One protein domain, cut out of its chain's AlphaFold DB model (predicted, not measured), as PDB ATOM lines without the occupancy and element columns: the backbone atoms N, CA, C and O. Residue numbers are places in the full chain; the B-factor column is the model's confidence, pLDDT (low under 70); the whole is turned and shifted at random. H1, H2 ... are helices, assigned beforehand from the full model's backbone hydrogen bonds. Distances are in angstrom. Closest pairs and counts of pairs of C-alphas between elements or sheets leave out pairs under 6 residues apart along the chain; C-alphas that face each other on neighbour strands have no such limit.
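AT A GLANCE: This is residues 4 to 96 of the 162 residues of an uncharacterized protein of Halomonas sp. QHL1 (UniProt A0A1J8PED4). The longest helix, H3, with H5 packed on its residues 50 to 54, makes one end of a stretched-out model; H1 and H2 meet in an L at the other. Residues 33 to 45 join these ends, and residues 74 to 92 loop back from H4 to H5. The printed part has 93 residues, five named helices, H1 to H5 in order, and no named strand: all helix, extended, radius of gyration of the C-alphas 20.3 A, spans 58 by 29 by 25 A.

HOW THE PARTS SIT: H3, residues 46 to 62, touches H5, residues 93 to 96; their closest C-alphas, Ile 53 and Leu 96, are 6.5 A apart. H4, residues 70 to 73, only just touches H5, with 3 pairs of C-alphas within 8 A, the closest Glu 73 and Leu 94 at 7.2 A. H2, residues 19 to 32, is apart from H3. H1, residues 4 to 15, and H2 touch only at the corner, closest at C-alphas Ile 13 and Gly 19, 5.0 A, only just about perpendicular at 70.2 degrees. In H1, H2 and H3 every O i to N i+4 pair is within hydrogen-bond range; H4 and H5 are too short for such a pair.

IN THESE COORDINATES: H3 is 24.3 A long, H2 20.0 A and H1 16.5 A. C-alpha 4 is at (154.720, 130.140, 112.665), C-alpha 96 at (179.353, 136.141, 148.195).

THE WHOLE: The C-alphas farthest apart, Gln 4 and Lys 71, are 59.0 A apart. The links H2 to H3 and H4 to H5 are long. The printed part has no cut, and no printed residue is under 70 in pLDDT.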
ATOM      1  N   GLN A   4     154.406 130.555 114.036       78.94
ATOM      2  CA  GLN A   4     154.720 130.140 112.665       78.94
ATOM      3  C   GLN A   4     155.732 131.080 112.019       78.94
ATOM      4  O   GLN A   4     156.692 130.619 111.404       78.94
ATOM      5  N   GLN A   5     155.558 132.385 112.209       80.75
ATOM      6  CA  GLN A   5     156.474 133.391 111.694       80.75
ATOM      7  C   GLN A   5     157.840 133.302 112.383       80.75
ATOM      8  O   GLN A   5     158.869 133.371 111.716       80.75
ATOM      9  N   PHE A   6     157.867 133.051 113.698       79.69
ATOM     10  CA  PHE A   6     159.119 132.798 114.415       79.69
ATOM     11  C   PHE A   6     159.854 131.572 113.863       79.69
ATOM     12  O   PHE A   6     161.047 131.656 113.596       79.69
ATOM     13  N   LEU A   7     159.162 130.445 113.665       79.50
ATOM     14  CA  LEU A   7     159.783 129.217 113.160       79.50
ATOM     15  C   LEU A   7     160.306 129.368 111.725       79.50
ATOM     16  O   LEU A   7     161.350 128.800 111.406       79.50
ATOM     17  N   ALA A   8     159.621 130.143 110.881       80.69
ATOM     18  CA  ALA A   8     160.086 130.448 109.530       80.69
ATOM     19  C   ALA A   8     161.403 131.246 109.551       80.69
ATOM     20  O   ALA A   8     162.385 130.833 108.933       80.69
ATOM     21  N   GLU A   9     161.463 132.325 110.338       81.62
ATOM     22  CA  GLU A   9     162.677 133.140 110.504       81.62
ATOM     23  C   GLU A   9     163.808 132.364 111.200       81.62
ATOM     24  O   GLU A   9     164.979 132.435 110.816       81.62
ATOM     25  N   PHE A  10     163.463 131.540 112.190       81.69
ATOM     26  CA  PHE A  10     164.402 130.662 112.882       81.69
ATOM     27  C   PHE A  10     164.999 129.612 111.939       81.69
ATOM     28  O   PHE A  10     166.187 129.301 112.028       81.69
ATOM     29  N   GLY A  11     164.208 129.113 110.985       81.00
ATOM     30  CA  GLY A  11     164.666 128.208 109.936       81.00
ATOM     31  C   GLY A  11     165.811 128.797 109.110       81.00
ATOM     32  O   GLY A  11     166.759 128.080 108.787       81.00
ATOM     33  N   HIS A  12     165.796 130.102 108.824       84.00
ATOM     34  CA  HIS A  12     166.903 130.763 108.124       84.00
ATOM     35  C   HIS A  12     168.193 130.776 108.953       84.00
ATOM     36  O   HIS A  12     169.273 130.542 108.412       84.00
ATOM     37  N   ILE A  13     168.088 130.979 110.268       83.81
ATOM     38  CA  ILE A  13     169.237 130.978 111.185       83.81
ATOM     39  C   ILE A  13     169.809 129.566 111.345       83.81
ATOM     40  O   ILE A  13     171.026 129.391 111.318       83.81
ATOM     41  N   VAL A  14     168.958 128.548 111.493       84.69
ATOM     42  CA  VAL A  14     169.402 127.156 111.684       84.69
ATOM     43  C   VAL A  14     170.084 126.604 110.432       84.69
ATOM     44  O   VAL A  14     171.085 125.901 110.549       84.69
ATOM     45  N   ASN A  15     169.575 126.944 109.246       86.69
ATOM     46  CA  ASN A  15     170.105 126.444 107.977       86.69
ATOM     47  C   ASN A  15     171.320 127.240 107.461       86.69
ATOM     48  O   ASN A  15     172.017 126.776 106.557       86.69
ATOM     49  N   ALA A  16     171.599 128.425 108.013       89.12
ATOM     50  CA  ALA A  16     172.786 129.198 107.663       89.12
ATOM     51  C   ALA A  16     174.066 128.554 108.245       89.12
ATOM     52  O   ALA A  16     174.080 128.169 109.420       89.12
ATOM     53  N   PRO A  17     175.181 128.489 107.488       90.06
ATOM     54  CA  PRO A  17     176.451 127.976 107.998       90.06
ATOM     55  C   PRO A  17     176.886 128.691 109.289       90.06
ATOM     56  O   PRO A  17     177.118 129.900 109.306       90.06
ATOM     57  N   GLY A  18     176.976 127.942 110.392       87.94
ATOM     58  CA  GLY A  18     177.350 128.467 111.711       87.94
ATOM     59  C   GLY A  18     176.273 129.296 112.429       87.94
ATOM     60  O   GLY A  18     176.549 129.830 113.505       87.94
ATOM     61  N   GLY A  19     175.053 129.403 111.893       89.12
ATOM     62  CA  GLY A  19     173.995 130.233 112.480       89.12
ATOM     63  C   GLY A  19     173.554 129.770 113.874       89.12
ATOM     64  O   GLY A  19     173.423 130.593 114.778       89.12
ATOM     65  N   VAL A  20     173.466 128.454 114.105       88.56
ATOM     66  CA  VAL A  20     173.188 127.886 115.441       88.56
ATOM     67  C   VAL A  20     174.278 128.246 116.459       88.56
ATOM     68  O   VAL A  20     173.972 128.529 117.616       88.56
ATOM     69  N   ALA A  21     175.550 128.254 116.049       85.81
ATOM     70  CA  ALA A  21     176.655 128.603 116.941       85.81
ATOM     71  C   ALA A  21     176.587 130.079 117.368       85.81
ATOM     72  O   ALA A  21     176.653 130.366 118.562       85.81
ATOM     73  N   LYS A  22     176.350 130.992 116.416       85.88
ATOM     74  CA  LYS A  22     176.178 132.431 116.688       85.88
ATOM     75  C   LYS A  22     174.956 132.733 117.547       85.88
ATOM     76  O   LYS A  22     175.020 133.575 118.436       85.88
ATOM     77  N   LEU A  23     173.842 132.042 117.308       89.56
ATOM     78  CA  LEU A  23     172.656 132.187 118.145       89.56
ATOM     79  C   LEU A  23     172.957 131.794 119.596       89.56
ATOM     80  O   LEU A  23     172.569 132.504 120.520       89.56
ATOM     81  N   ARG A  24     173.676 130.685 119.798       89.06
ATOM     82  CA  ARG A  24     174.083 130.239 121.132       89.06
ATOM     83  C   ARG A  24     174.977 131.274 121.825       89.06
ATOM     84  O   ARG A  24     174.739 131.589 122.985       89.06
ATOM     85  N   GLU A  25     175.954 131.830 121.112       87.69
ATOM     86  CA  GLU A  25     176.814 132.909 121.613       87.69
ATOM     87  C   GLU A  25     176.002 134.145 122.031       87.69
ATOM     88  O   GLU A  25     176.175 134.652 123.139       87.69
ATOM     89  N   LEU A  26     175.049 134.576 121.196       89.19
ATOM     90  CA  LEU A  26     174.158 135.694 121.510       89.19
ATOM     91  C   LEU A  26     173.323 135.422 122.767       89.19
ATOM     92  O   LEU A  26     173.226 136.283 123.640       89.19
ATOM     93  N   VAL A  27     172.741 134.225 122.885       90.00
ATOM     94  CA  VAL A  27     171.977 133.816 124.074       90.00
ATOM     95  C   VAL A  27     172.855 133.880 125.326       90.00
ATOM     96  O   VAL A  27     172.422 134.434 126.336       90.00
ATOM     97  N   TYR A  28     174.099 133.396 125.265       87.38
ATOM     98  CA  TYR A  28     175.033 133.505 126.388       87.38
ATOM     99  C   TYR A  28     175.383 134.953 126.724       87.38
ATOM    100  O   TYR A  28     175.366 135.328 127.895       87.38
ATOM    101  N   GLN A  29     175.645 135.794 125.725       86.38
ATOM    102  CA  GLN A  29     175.939 137.207 125.948       86.38
ATOM    103  C   GLN A  29     174.759 137.929 126.612       86.38
ATOM    104  O   GLN A  29     174.944 138.735 127.530       86.38
ATOM    105  N   LEU A  30     173.531 137.625 126.192       87.19
ATOM    106  CA  LEU A  30     172.327 138.143 126.832       87.19
ATOM    107  C   LEU A  30     172.193 137.622 128.268       87.19
ATOM    108  O   LEU A  30     171.889 138.417 129.154       87.19
ATOM    109  N   ALA A  31     172.480 136.344 128.529       85.12
ATOM    110  CA  ALA A  31     172.422 135.764 129.874       85.12
ATOM    111  C   ALA A  31     173.412 136.444 130.827       85.12
ATOM    112  O   ALA A  31     173.025 136.948 131.877       85.12
ATOM    113  N   VAL A  32     174.681 136.530 130.421       81.69
ATOM    114  CA  VAL A  32     175.766 137.112 131.228       81.69
ATOM    115  C   VAL A  32     175.552 138.609 131.468       81.69
ATOM    116  O   VAL A  32     175.920 139.124 132.520       81.69
ATOM    117  N   THR A  33     174.918 139.316 130.528       79.19
ATOM    118  CA  THR A  33     174.578 140.740 130.700       79.19
ATOM    119  C   THR A  33     173.237 140.978 131.400       79.19
ATOM    120  O   THR A  33     172.844 142.133 131.555       79.19
ATOM    121  N   GLY A  34     172.527 139.922 131.820       77.50
ATOM    122  CA  GLY A  34     171.224 140.024 132.487       77.50
ATOM    123  C   GLY A  34     170.097 140.543 131.588       77.50
ATOM    124  O   GLY A  34     169.164 141.168 132.077       77.50
ATOM    125  N   ARG A  35     170.205 140.334 130.271       82.19
ATOM    126  CA  ARG A  35     169.243 140.771 129.242       82.19
ATOM    127  C   ARG A  35     168.514 139.616 128.555       82.19
ATOM    128  O   ARG A  35     167.786 139.851 127.595       82.19
ATOM    129  N   LEU A  36     168.738 138.377 128.999       86.12
ATOM    130  CA  LEU A  36     168.105 137.201 128.398       86.12
ATOM    131  C   LEU A  36     166.620 137.090 128.751       86.12
ATOM    132  O   LEU A  36     165.824 136.669 127.917       86.12
ATOM    133  N   THR A  37     166.248 137.473 129.968       83.06
ATOM    134  CA  THR A  37     164.873 137.420 130.467       83.06
ATOM    135  C   THR A  37     164.508 138.740 131.132       83.06
ATOM    136  O   THR A  37     165.380 139.508 131.543       83.06
ATOM    137  N   LEU A  38     163.207 139.012 131.230       82.69
ATOM    138  CA  LEU A  38     162.719 140.056 132.124       82.69
ATOM    139  C   LEU A  38     162.940 139.599 133.567       82.69
ATOM    140  O   LEU A  38     162.779 138.416 133.864       82.69
ATOM    141  N   GLN A  39     163.312 140.533 134.435       75.06
ATOM    142  CA  GLN A  39     163.358 140.277 135.869       75.06
ATOM    143  C   GLN A  39     161.926 140.122 136.386       75.06
ATOM    144  O   GLN A  39     161.066 140.953 136.077       75.06
ATOM    145  N   LEU A  40     161.680 139.062 137.145       83.50
ATOM    146  CA  LEU A  40     160.401 138.796 137.785       83.50
ATOM    147  C   LEU A  40     160.383 139.417 139.190       83.50
ATOM    148  O   LEU A  40     161.433 139.685 139.778       83.50
ATOM    149  N   GLU A  41     159.198 139.670 139.746       81.38
ATOM    150  CA  GLU A  41     159.094 140.254 141.093       81.38
ATOM    151  C   GLU A  41     159.662 139.306 142.163       81.38
ATOM    152  O   GLU A  41     160.294 139.752 143.125       81.38
ATOM    153  N   GLU A  42     159.506 137.994 141.969       84.31
ATOM    154  CA  GLU A  42     160.032 136.950 142.849       84.31
ATOM    155  C   GLU A  42     161.566 136.844 142.869       84.31
ATOM    156  O   GLU A  42     162.112 136.315 143.840       84.31
ATOM    157  N   ASP A  43     162.269 137.377 141.862       78.00
ATOM    158  CA  ASP A  43     163.740 137.361 141.810       78.00
ATOM    159  C   ASP A  43     164.358 138.237 142.918       78.00
ATOM    160  O   ASP A  43     165.523 138.070 143.296       78.00
ATOM    161  N   GLY A  44     163.581 139.182 143.459       83.12
ATOM    162  CA  GLY A  44     164.035 140.139 144.460       83.12
ATOM    163  C   GLY A  44     165.120 141.084 143.929       83.12
ATOM    164  O   GLY A  44     165.273 141.297 142.727       83.12
ATOM    165  N   THR A  45     165.881 141.701 144.835       88.88
ATOM    166  CA  THR A  45     166.990 142.602 144.478       88.88
ATOM    167  C   THR A  45     168.328 142.045 144.946       88.88
ATOM    168  O   THR A  45     168.397 141.260 145.898       88.88
ATOM    169  N   ALA A  46     169.424 142.508 144.336       90.44
ATOM    170  CA  ALA A  46     170.759 142.142 144.799       90.44
ATOM    171  C   ALA A  46     171.005 142.547 146.267       90.44
ATOM    172  O   ALA A  46     171.736 141.849 146.962       90.44
ATOM    173  N   ASP A  47     170.360 143.604 146.781       91.38
ATOM    174  CA  ASP A  47     170.437 143.952 148.209       91.38
ATOM    175  C   ASP A  47     169.859 142.844 149.094       91.38
ATOM    176  O   ASP A  47     170.478 142.451 150.083       91.38
ATOM    177  N   VAL A  48     168.691 142.307 148.726       91.56
ATOM    178  CA  VAL A  48     168.045 141.210 149.462       91.56
ATOM    179  C   VAL A  48     168.922 139.958 149.429       91.56
ATOM    180  O   VAL A  48     169.111 139.307 150.461       91.56
ATOM    181  N   ALA A  49     169.509 139.640 148.273       91.94
ATOM    182  CA  ALA A  49     170.445 138.526 148.141       91.94
ATOM    183  C   ALA A  49     171.685 138.711 149.035       91.94
ATOM    184  O   ALA A  49     172.024 137.815 149.808       91.94
ATOM    185  N   LEU A  50     172.317 139.889 149.005       93.50
ATOM    186  CA  LEU A  50     173.502 140.198 149.811       93.50
ATOM    187  C   LEU A  50     173.207 140.158 151.317       93.50
ATOM    188  O   LEU A  50     174.002 139.607 152.080       93.50
ATOM    189  N   LEU A  51     172.051 140.667 151.753       93.94
ATOM    190  CA  LEU A  51     171.606 140.570 153.148       93.94
ATOM    191  C   LEU A  51     171.422 139.110 153.585       93.94
ATOM    192  O   LEU A  51     171.855 138.720 154.673       93.94
ATOM    193  N   ASN A  52     170.820 138.283 152.728       94.69
ATOM    194  CA  ASN A  52     170.656 136.857 152.991       94.69
ATOM    195  C   ASN A  52     171.999 136.130 153.086       94.69
ATOM    196  O   ASN A  52     172.196 135.350 154.023       94.69
ATOM    197  N   ILE A  53     172.931 136.414 152.176       94.12
ATOM    198  CA  ILE A  53     174.281 135.844 152.207       94.12
ATOM    199  C   ILE A  53     175.004 136.266 153.488       94.12
ATOM    200  O   ILE A  53     175.538 135.411 154.194       94.12
ATOM    201  N   ALA A  54     174.957 137.549 153.856       92.44
ATOM    202  CA  ALA A  54     175.567 138.050 155.087       92.44
ATOM    203  C   ALA A  54     175.010 137.344 156.337       92.44
ATOM    204  O   ALA A  54     175.773 136.929 157.214       92.44
ATOM    205  N   ARG A  55     173.690 137.125 156.394       95.25
ATOM    206  CA  ARG A  55     173.029 136.375 157.474       95.25
ATOM    207  C   ARG A  55     173.482 134.914 157.524       95.25
ATOM    208  O   ARG A  55     173.815 134.415 158.600       95.25
ATOM    209  N   ILE A  56     173.495 134.219 156.382       94.88
ATOM    210  CA  ILE A  56     173.945 132.820 156.288       94.88
ATOM    211  C   ILE A  56     175.408 132.713 156.721       94.88
ATOM    212  O   ILE A  56     175.746 131.856 157.537       94.88
ATOM    213  N   ARG A  57     176.260 133.622 156.244       91.56
ATOM    214  CA  ARG A  57     177.673 133.694 156.610       91.56
ATOM    215  C   ARG A  57     177.854 133.883 158.110       91.56
ATOM    216  O   ARG A  57     178.620 133.143 158.717       91.56
ATOM    217  N   GLN A  58     177.131 134.818 158.727       91.94
ATOM    218  CA  GLN A  58     177.220 135.047 160.170       91.94
ATOM    219  C   GLN A  58     176.830 133.797 160.968       91.94
ATOM    220  O   GLN A  58     177.495 133.459 161.948       91.94
ATOM    221  N   ARG A  59     175.797 133.066 160.527       95.50
ATOM    222  CA  ARG A  59     175.433 131.771 161.115       95.50
ATOM    223  C   ARG A  59     176.580 130.760 160.994       95.50
ATOM    224  O   ARG A  59     176.964 130.168 161.997       95.50
ATOM    225  N   LEU A  60     177.161 130.595 159.803       92.56
ATOM    226  CA  LEU A  60     178.260 129.647 159.573       92.56
ATOM    227  C   LEU A  60     179.529 130.001 160.364       92.56
ATOM    228  O   LEU A  60     180.231 129.101 160.824       92.56
ATOM    229  N   ILE A  61     179.810 131.293 160.567       90.56
ATOM    230  CA  ILE A  61     180.903 131.767 161.430       90.56
ATOM    231  C   ILE A  61     180.658 131.331 162.878       90.56
ATOM    232  O   ILE A  61     181.555 130.771 163.506       90.56
ATOM    233  N   THR A  62     179.447 131.546 163.398       93.38
ATOM    234  CA  THR A  62     179.062 131.122 164.754       93.38
ATOM    235  C   THR A  62     179.163 129.603 164.918       93.38
ATOM    236  O   THR A  62     179.659 129.121 165.933       93.38
ATOM    237  N   GLU A  63     178.773 128.843 163.892       94.44
ATOM    238  CA  GLU A  63     178.899 127.380 163.840       94.44
ATOM    239  C   GLU A  63     180.339 126.886 163.601       94.44
ATOM    240  O   GLU A  63     180.569 125.679 163.571       94.44
ATOM    241  N   LYS A  64     181.318 127.788 163.424       89.31
ATOM    242  CA  LYS A  64     182.720 127.475 163.077       89.31
ATOM    243  C   LYS A  64     182.889 126.693 161.764       89.31
ATOM    244  O   LYS A  64     183.912 126.043 161.564       89.31
ATOM    245  N   LYS A  65     181.913 126.785 160.858       87.31
ATOM    246  CA  LYS A  65     181.924 126.163 159.523       87.31
ATOM    247  C   LYS A  65     182.435 127.089 158.420       87.31
ATOM    248  O   LYS A  65     182.562 126.653 157.287       87.31
ATOM    249  N   PHE A  66     182.707 128.351 158.742       86.81
ATOM    250  CA  PHE A  66     183.245 129.336 157.807       86.81
ATOM    251  C   PHE A  66     184.489 129.993 158.396       86.81
ATOM    252  O   PHE A  66     184.455 130.517 159.517       86.81
ATOM    253  N   LYS A  67     185.589 130.010 157.637       82.25
ATOM    254  CA  LYS A  67     186.822 130.666 158.072       82.25
ATOM    255  C   LYS A  67     186.814 132.144 157.694       82.25
ATOM    256  O   LYS A  67     186.759 132.518 156.528       82.25
ATOM    257  N   ARG A  68     186.964 133.008 158.696       83.38
ATOM    258  CA  ARG A  68     187.091 134.452 158.470       83.38
ATOM    259  C   ARG A  68     188.478 134.853 157.984       83.38
ATOM    260  O   ARG A  68     189.487 134.293 158.413       83.38
ATOM    261  N   SER A  69     188.506 135.913 157.182       83.19
ATOM    262  CA  SER A  69     189.732 136.611 156.780       83.19
ATOM    263  C   SER A  69     189.606 138.112 157.066       83.19
ATOM    264  O   SER A  69     189.404 138.892 156.135       83.19
ATOM    265  N   PRO A  70     189.745 138.557 158.334       83.38
ATOM    266  CA  PRO A  70     189.446 139.935 158.752       83.38
ATOM    267  C   PRO A  70     190.186 141.017 157.954       83.38
ATOM    268  O   PRO A  70     189.623 142.070 157.666       83.38
ATOM    269  N   LYS A  71     191.433 140.744 157.543       83.75
ATOM    270  CA  LYS A  71     192.233 141.656 156.709       83.75
ATOM    271  C   LYS A  71     191.573 141.936 155.356       83.75
ATOM    272  O   LYS A  71     191.597 143.066 154.895       83.75
ATOM    273  N   LEU A  72     191.003 140.914 154.720       81.62
ATOM    274  CA  LEU A  72     190.342 141.064 153.423       81.62
ATOM    275  C   LEU A  72     188.903 141.568 153.593       81.62
ATOM    276  O   LEU A  72     188.435 142.384 152.807       81.62
ATOM    277  N   GLU A  73     188.221 141.136 154.655       84.00
ATOM    278  CA  GLU A  73     186.856 141.566 154.988       84.00
ATOM    279  C   GLU A  73     186.761 143.062 155.322       84.00
ATOM    280  O   GLU A  73     185.728 143.677 155.065       84.00
ATOM    281  N   SER A  74     187.827 143.656 155.865       84.50
ATOM    282  CA  SER A  74     187.893 145.087 156.203       84.50
ATOM    283  C   SER A  74     188.324 145.991 155.045       84.50
ATOM    284  O   SER A  74     188.275 147.211 155.185       84.50
ATOM    285  N   ALA A  75     188.719 145.431 153.896       86.25
ATOM    286  CA  ALA A  75     189.107 146.233 152.741       86.25
ATOM    287  C   ALA A  75     187.895 147.006 152.181       86.25
ATOM    288  O   ALA A  75     186.846 146.396 151.962       86.25
ATOM    289  N   PRO A  76     188.000 148.319 151.920       85.81
ATOM    290  CA  PRO A  76     186.882 149.085 151.385       85.81
ATOM    291  C   PRO A  76     186.490 148.577 149.992       85.81
ATOM    292  O   PRO A  76     187.347 148.260 149.167       85.81
ATOM    293  N   LEU A  77     185.185 148.510 149.722       88.19
ATOM    294  CA  LEU A  77     184.680 148.324 148.365       88.19
ATOM    295  C   LEU A  77     184.756 149.674 147.647       88.19
ATOM    296  O   LEU A  77     184.119 150.635 148.070       88.19
ATOM    297  N   THR A  78     185.521 149.737 146.562       90.00
ATOM    298  CA  THR A  78     185.608 150.918 145.695       90.00
ATOM    299  C   THR A  78     185.008 150.567 144.337       90.00
ATOM    300  O   THR A  78     185.698 149.974 143.507       90.00
ATOM    301  N   PRO A  79     183.716 150.866 144.110       88.00
ATOM    302  CA  PRO A  79     183.081 150.627 142.824       88.00
ATOM    303  C   PRO A  79     183.790 151.380 141.690       88.00
ATOM    304  O   PRO A  79     184.170 152.539 141.880       88.00
ATOM    305  N   PRO A  80     183.947 150.771 140.505       87.88
ATOM    306  CA  PRO A  80     184.406 151.493 139.328       87.88
ATOM    307  C   PRO A  80     183.338 152.492 138.856       87.88
ATOM    308  O   PRO A  80     182.153 152.354 139.161       87.88
ATOM    309  N   ALA A  81     183.749 153.474 138.049       90.19
ATOM    310  CA  ALA A  81     182.859 154.456 137.422       90.19
ATOM    311  C   ALA A  81     182.073 153.849 136.238       90.19
ATOM    312  O   ALA A  81     182.174 154.303 135.102       90.19
ATOM    313  N   ILE A  82     181.323 152.779 136.503       87.50
ATOM    314  CA  ILE A  82     180.493 152.062 135.534       87.50
ATOM    315  C   ILE A  82     179.044 152.127 136.012       87.50
ATOM    316  O   ILE A  82     178.740 151.788 137.158       87.50
ATOM    317  N   VAL A  83     178.145 152.542 135.118       85.94
ATOM    318  CA  VAL A  83     176.701 152.533 135.375       85.94
ATOM    319  C   VAL A  83     176.197 151.095 135.287       85.94
ATOM    320  O   VAL A  83     176.378 150.433 134.266       85.94
ATOM    321  N   ILE A  84     175.564 150.618 136.357       85.25
ATOM    322  CA  ILE A  84     174.956 149.284 136.433       85.25
ATOM    323  C   ILE A  84     173.423 149.403 136.476       85.25
ATOM    324  O   ILE A  84     172.910 150.455 136.869       85.25
ATOM    325  N   PRO A  85     172.671 148.358 136.086       83.06
ATOM    326  CA  PRO A  85     171.212 148.389 136.155       83.06
ATOM    327  C   PRO A  85     170.682 148.593 137.592       83.06
ATOM    328  O   PRO A  85     171.354 148.202 138.548       83.06
ATOM    329  N   PRO A  86     169.456 149.126 137.780       80.56
ATOM    330  CA  PRO A  86     168.922 149.478 139.105       80.56
ATOM    331  C   PRO A  86     168.878 148.336 140.133       80.56
ATOM    332  O   PRO A  86     168.996 148.585 141.332       80.56
ATOM    333  N   GLY A  87     168.729 147.087 139.681       81.44
ATOM    334  CA  GLY A  87     168.708 145.899 140.543       81.44
ATOM    335  C   GLY A  87     170.087 145.343 140.915       81.44
ATOM    336  O   GLY A  87     170.171 144.477 141.782       81.44
ATOM    337  N   TRP A  88     171.162 145.824 140.282       85.75
ATOM    338  CA  TRP A  88     172.520 145.306 140.457       85.75
ATOM    339  C   TRP A  88     173.252 146.044 141.573       85.75
ATOM    340  O   TRP A  88     173.020 147.230 141.819       85.75
ATOM    341  N   ARG A  89     174.182 145.362 142.241       91.06
ATOM    342  CA  ARG A  89     175.029 145.956 143.280       91.06
ATOM    343  C   ARG A  89     176.470 145.525 143.092       91.06
ATOM    344  O   ARG A  89     176.748 144.377 142.756       91.06
ATOM    345  N   TRP A  90     177.383 146.451 143.355       92.31
ATOM    346  CA  TRP A  90     178.788 146.109 143.513       92.31
ATOM    347  C   TRP A  90     178.981 145.340 144.817       92.31
ATOM    348  O   TRP A  90     178.422 145.699 145.852       92.31
ATOM    349  N   SER A  91     179.781 144.285 144.761       91.69
ATOM    350  CA  SER A  91     180.111 143.439 145.902       91.69
ATOM    351  C   SER A  91     181.493 142.823 145.694       91.69
ATOM    352  O   SER A  91     181.981 142.757 144.563       91.69
ATOM    353  N   ARG A  92     182.153 142.389 146.769       90.25
ATOM    354  CA  ARG A  92     183.417 141.648 146.673       90.25
ATOM    355  C   ARG A  92     183.095 140.165 146.548       90.25
ATOM    356  O   ARG A  92     182.146 139.688 147.155       90.25
ATOM    357  N   LEU A  93     183.946 139.392 145.873       88.56
ATOM    358  CA  LEU A  93     183.773 137.931 145.820       88.56
ATOM    359  C   LEU A  93     183.708 137.306 147.229       88.56
ATOM    360  O   LEU A  93     182.907 136.414 147.491       88.56
ATOM    361  N   LEU A  94     184.488 137.855 148.164       89.25
ATOM    362  CA  LEU A  94     184.481 137.471 149.578       89.25
ATOM    363  C   LEU A  94     183.171 137.760 150.313       89.25
ATOM    364  O   LEU A  94     182.989 137.243 151.412       89.25
ATOM    365  N   ASP A  95     182.305 138.623 149.787       88.94
ATOM    366  CA  ASP A  95     180.985 138.884 150.363       88.94
ATOM    367  C   ASP A  95     179.966 137.832 149.913       88.94
ATOM    368  O   ASP A  95     178.970 137.638 150.602       88.94
ATOM    369  N   LEU A  96     180.239 137.134 148.803       90.25
ATOM    370  CA  LEU A  96     179.353 136.141 148.195       90.25
ATOM    371  C   LEU A  96     179.626 134.712 148.684       90.25
ATOM    372  O   LEU A  96     178.701 133.907 148.753       90.25
TER     373      LEU A  96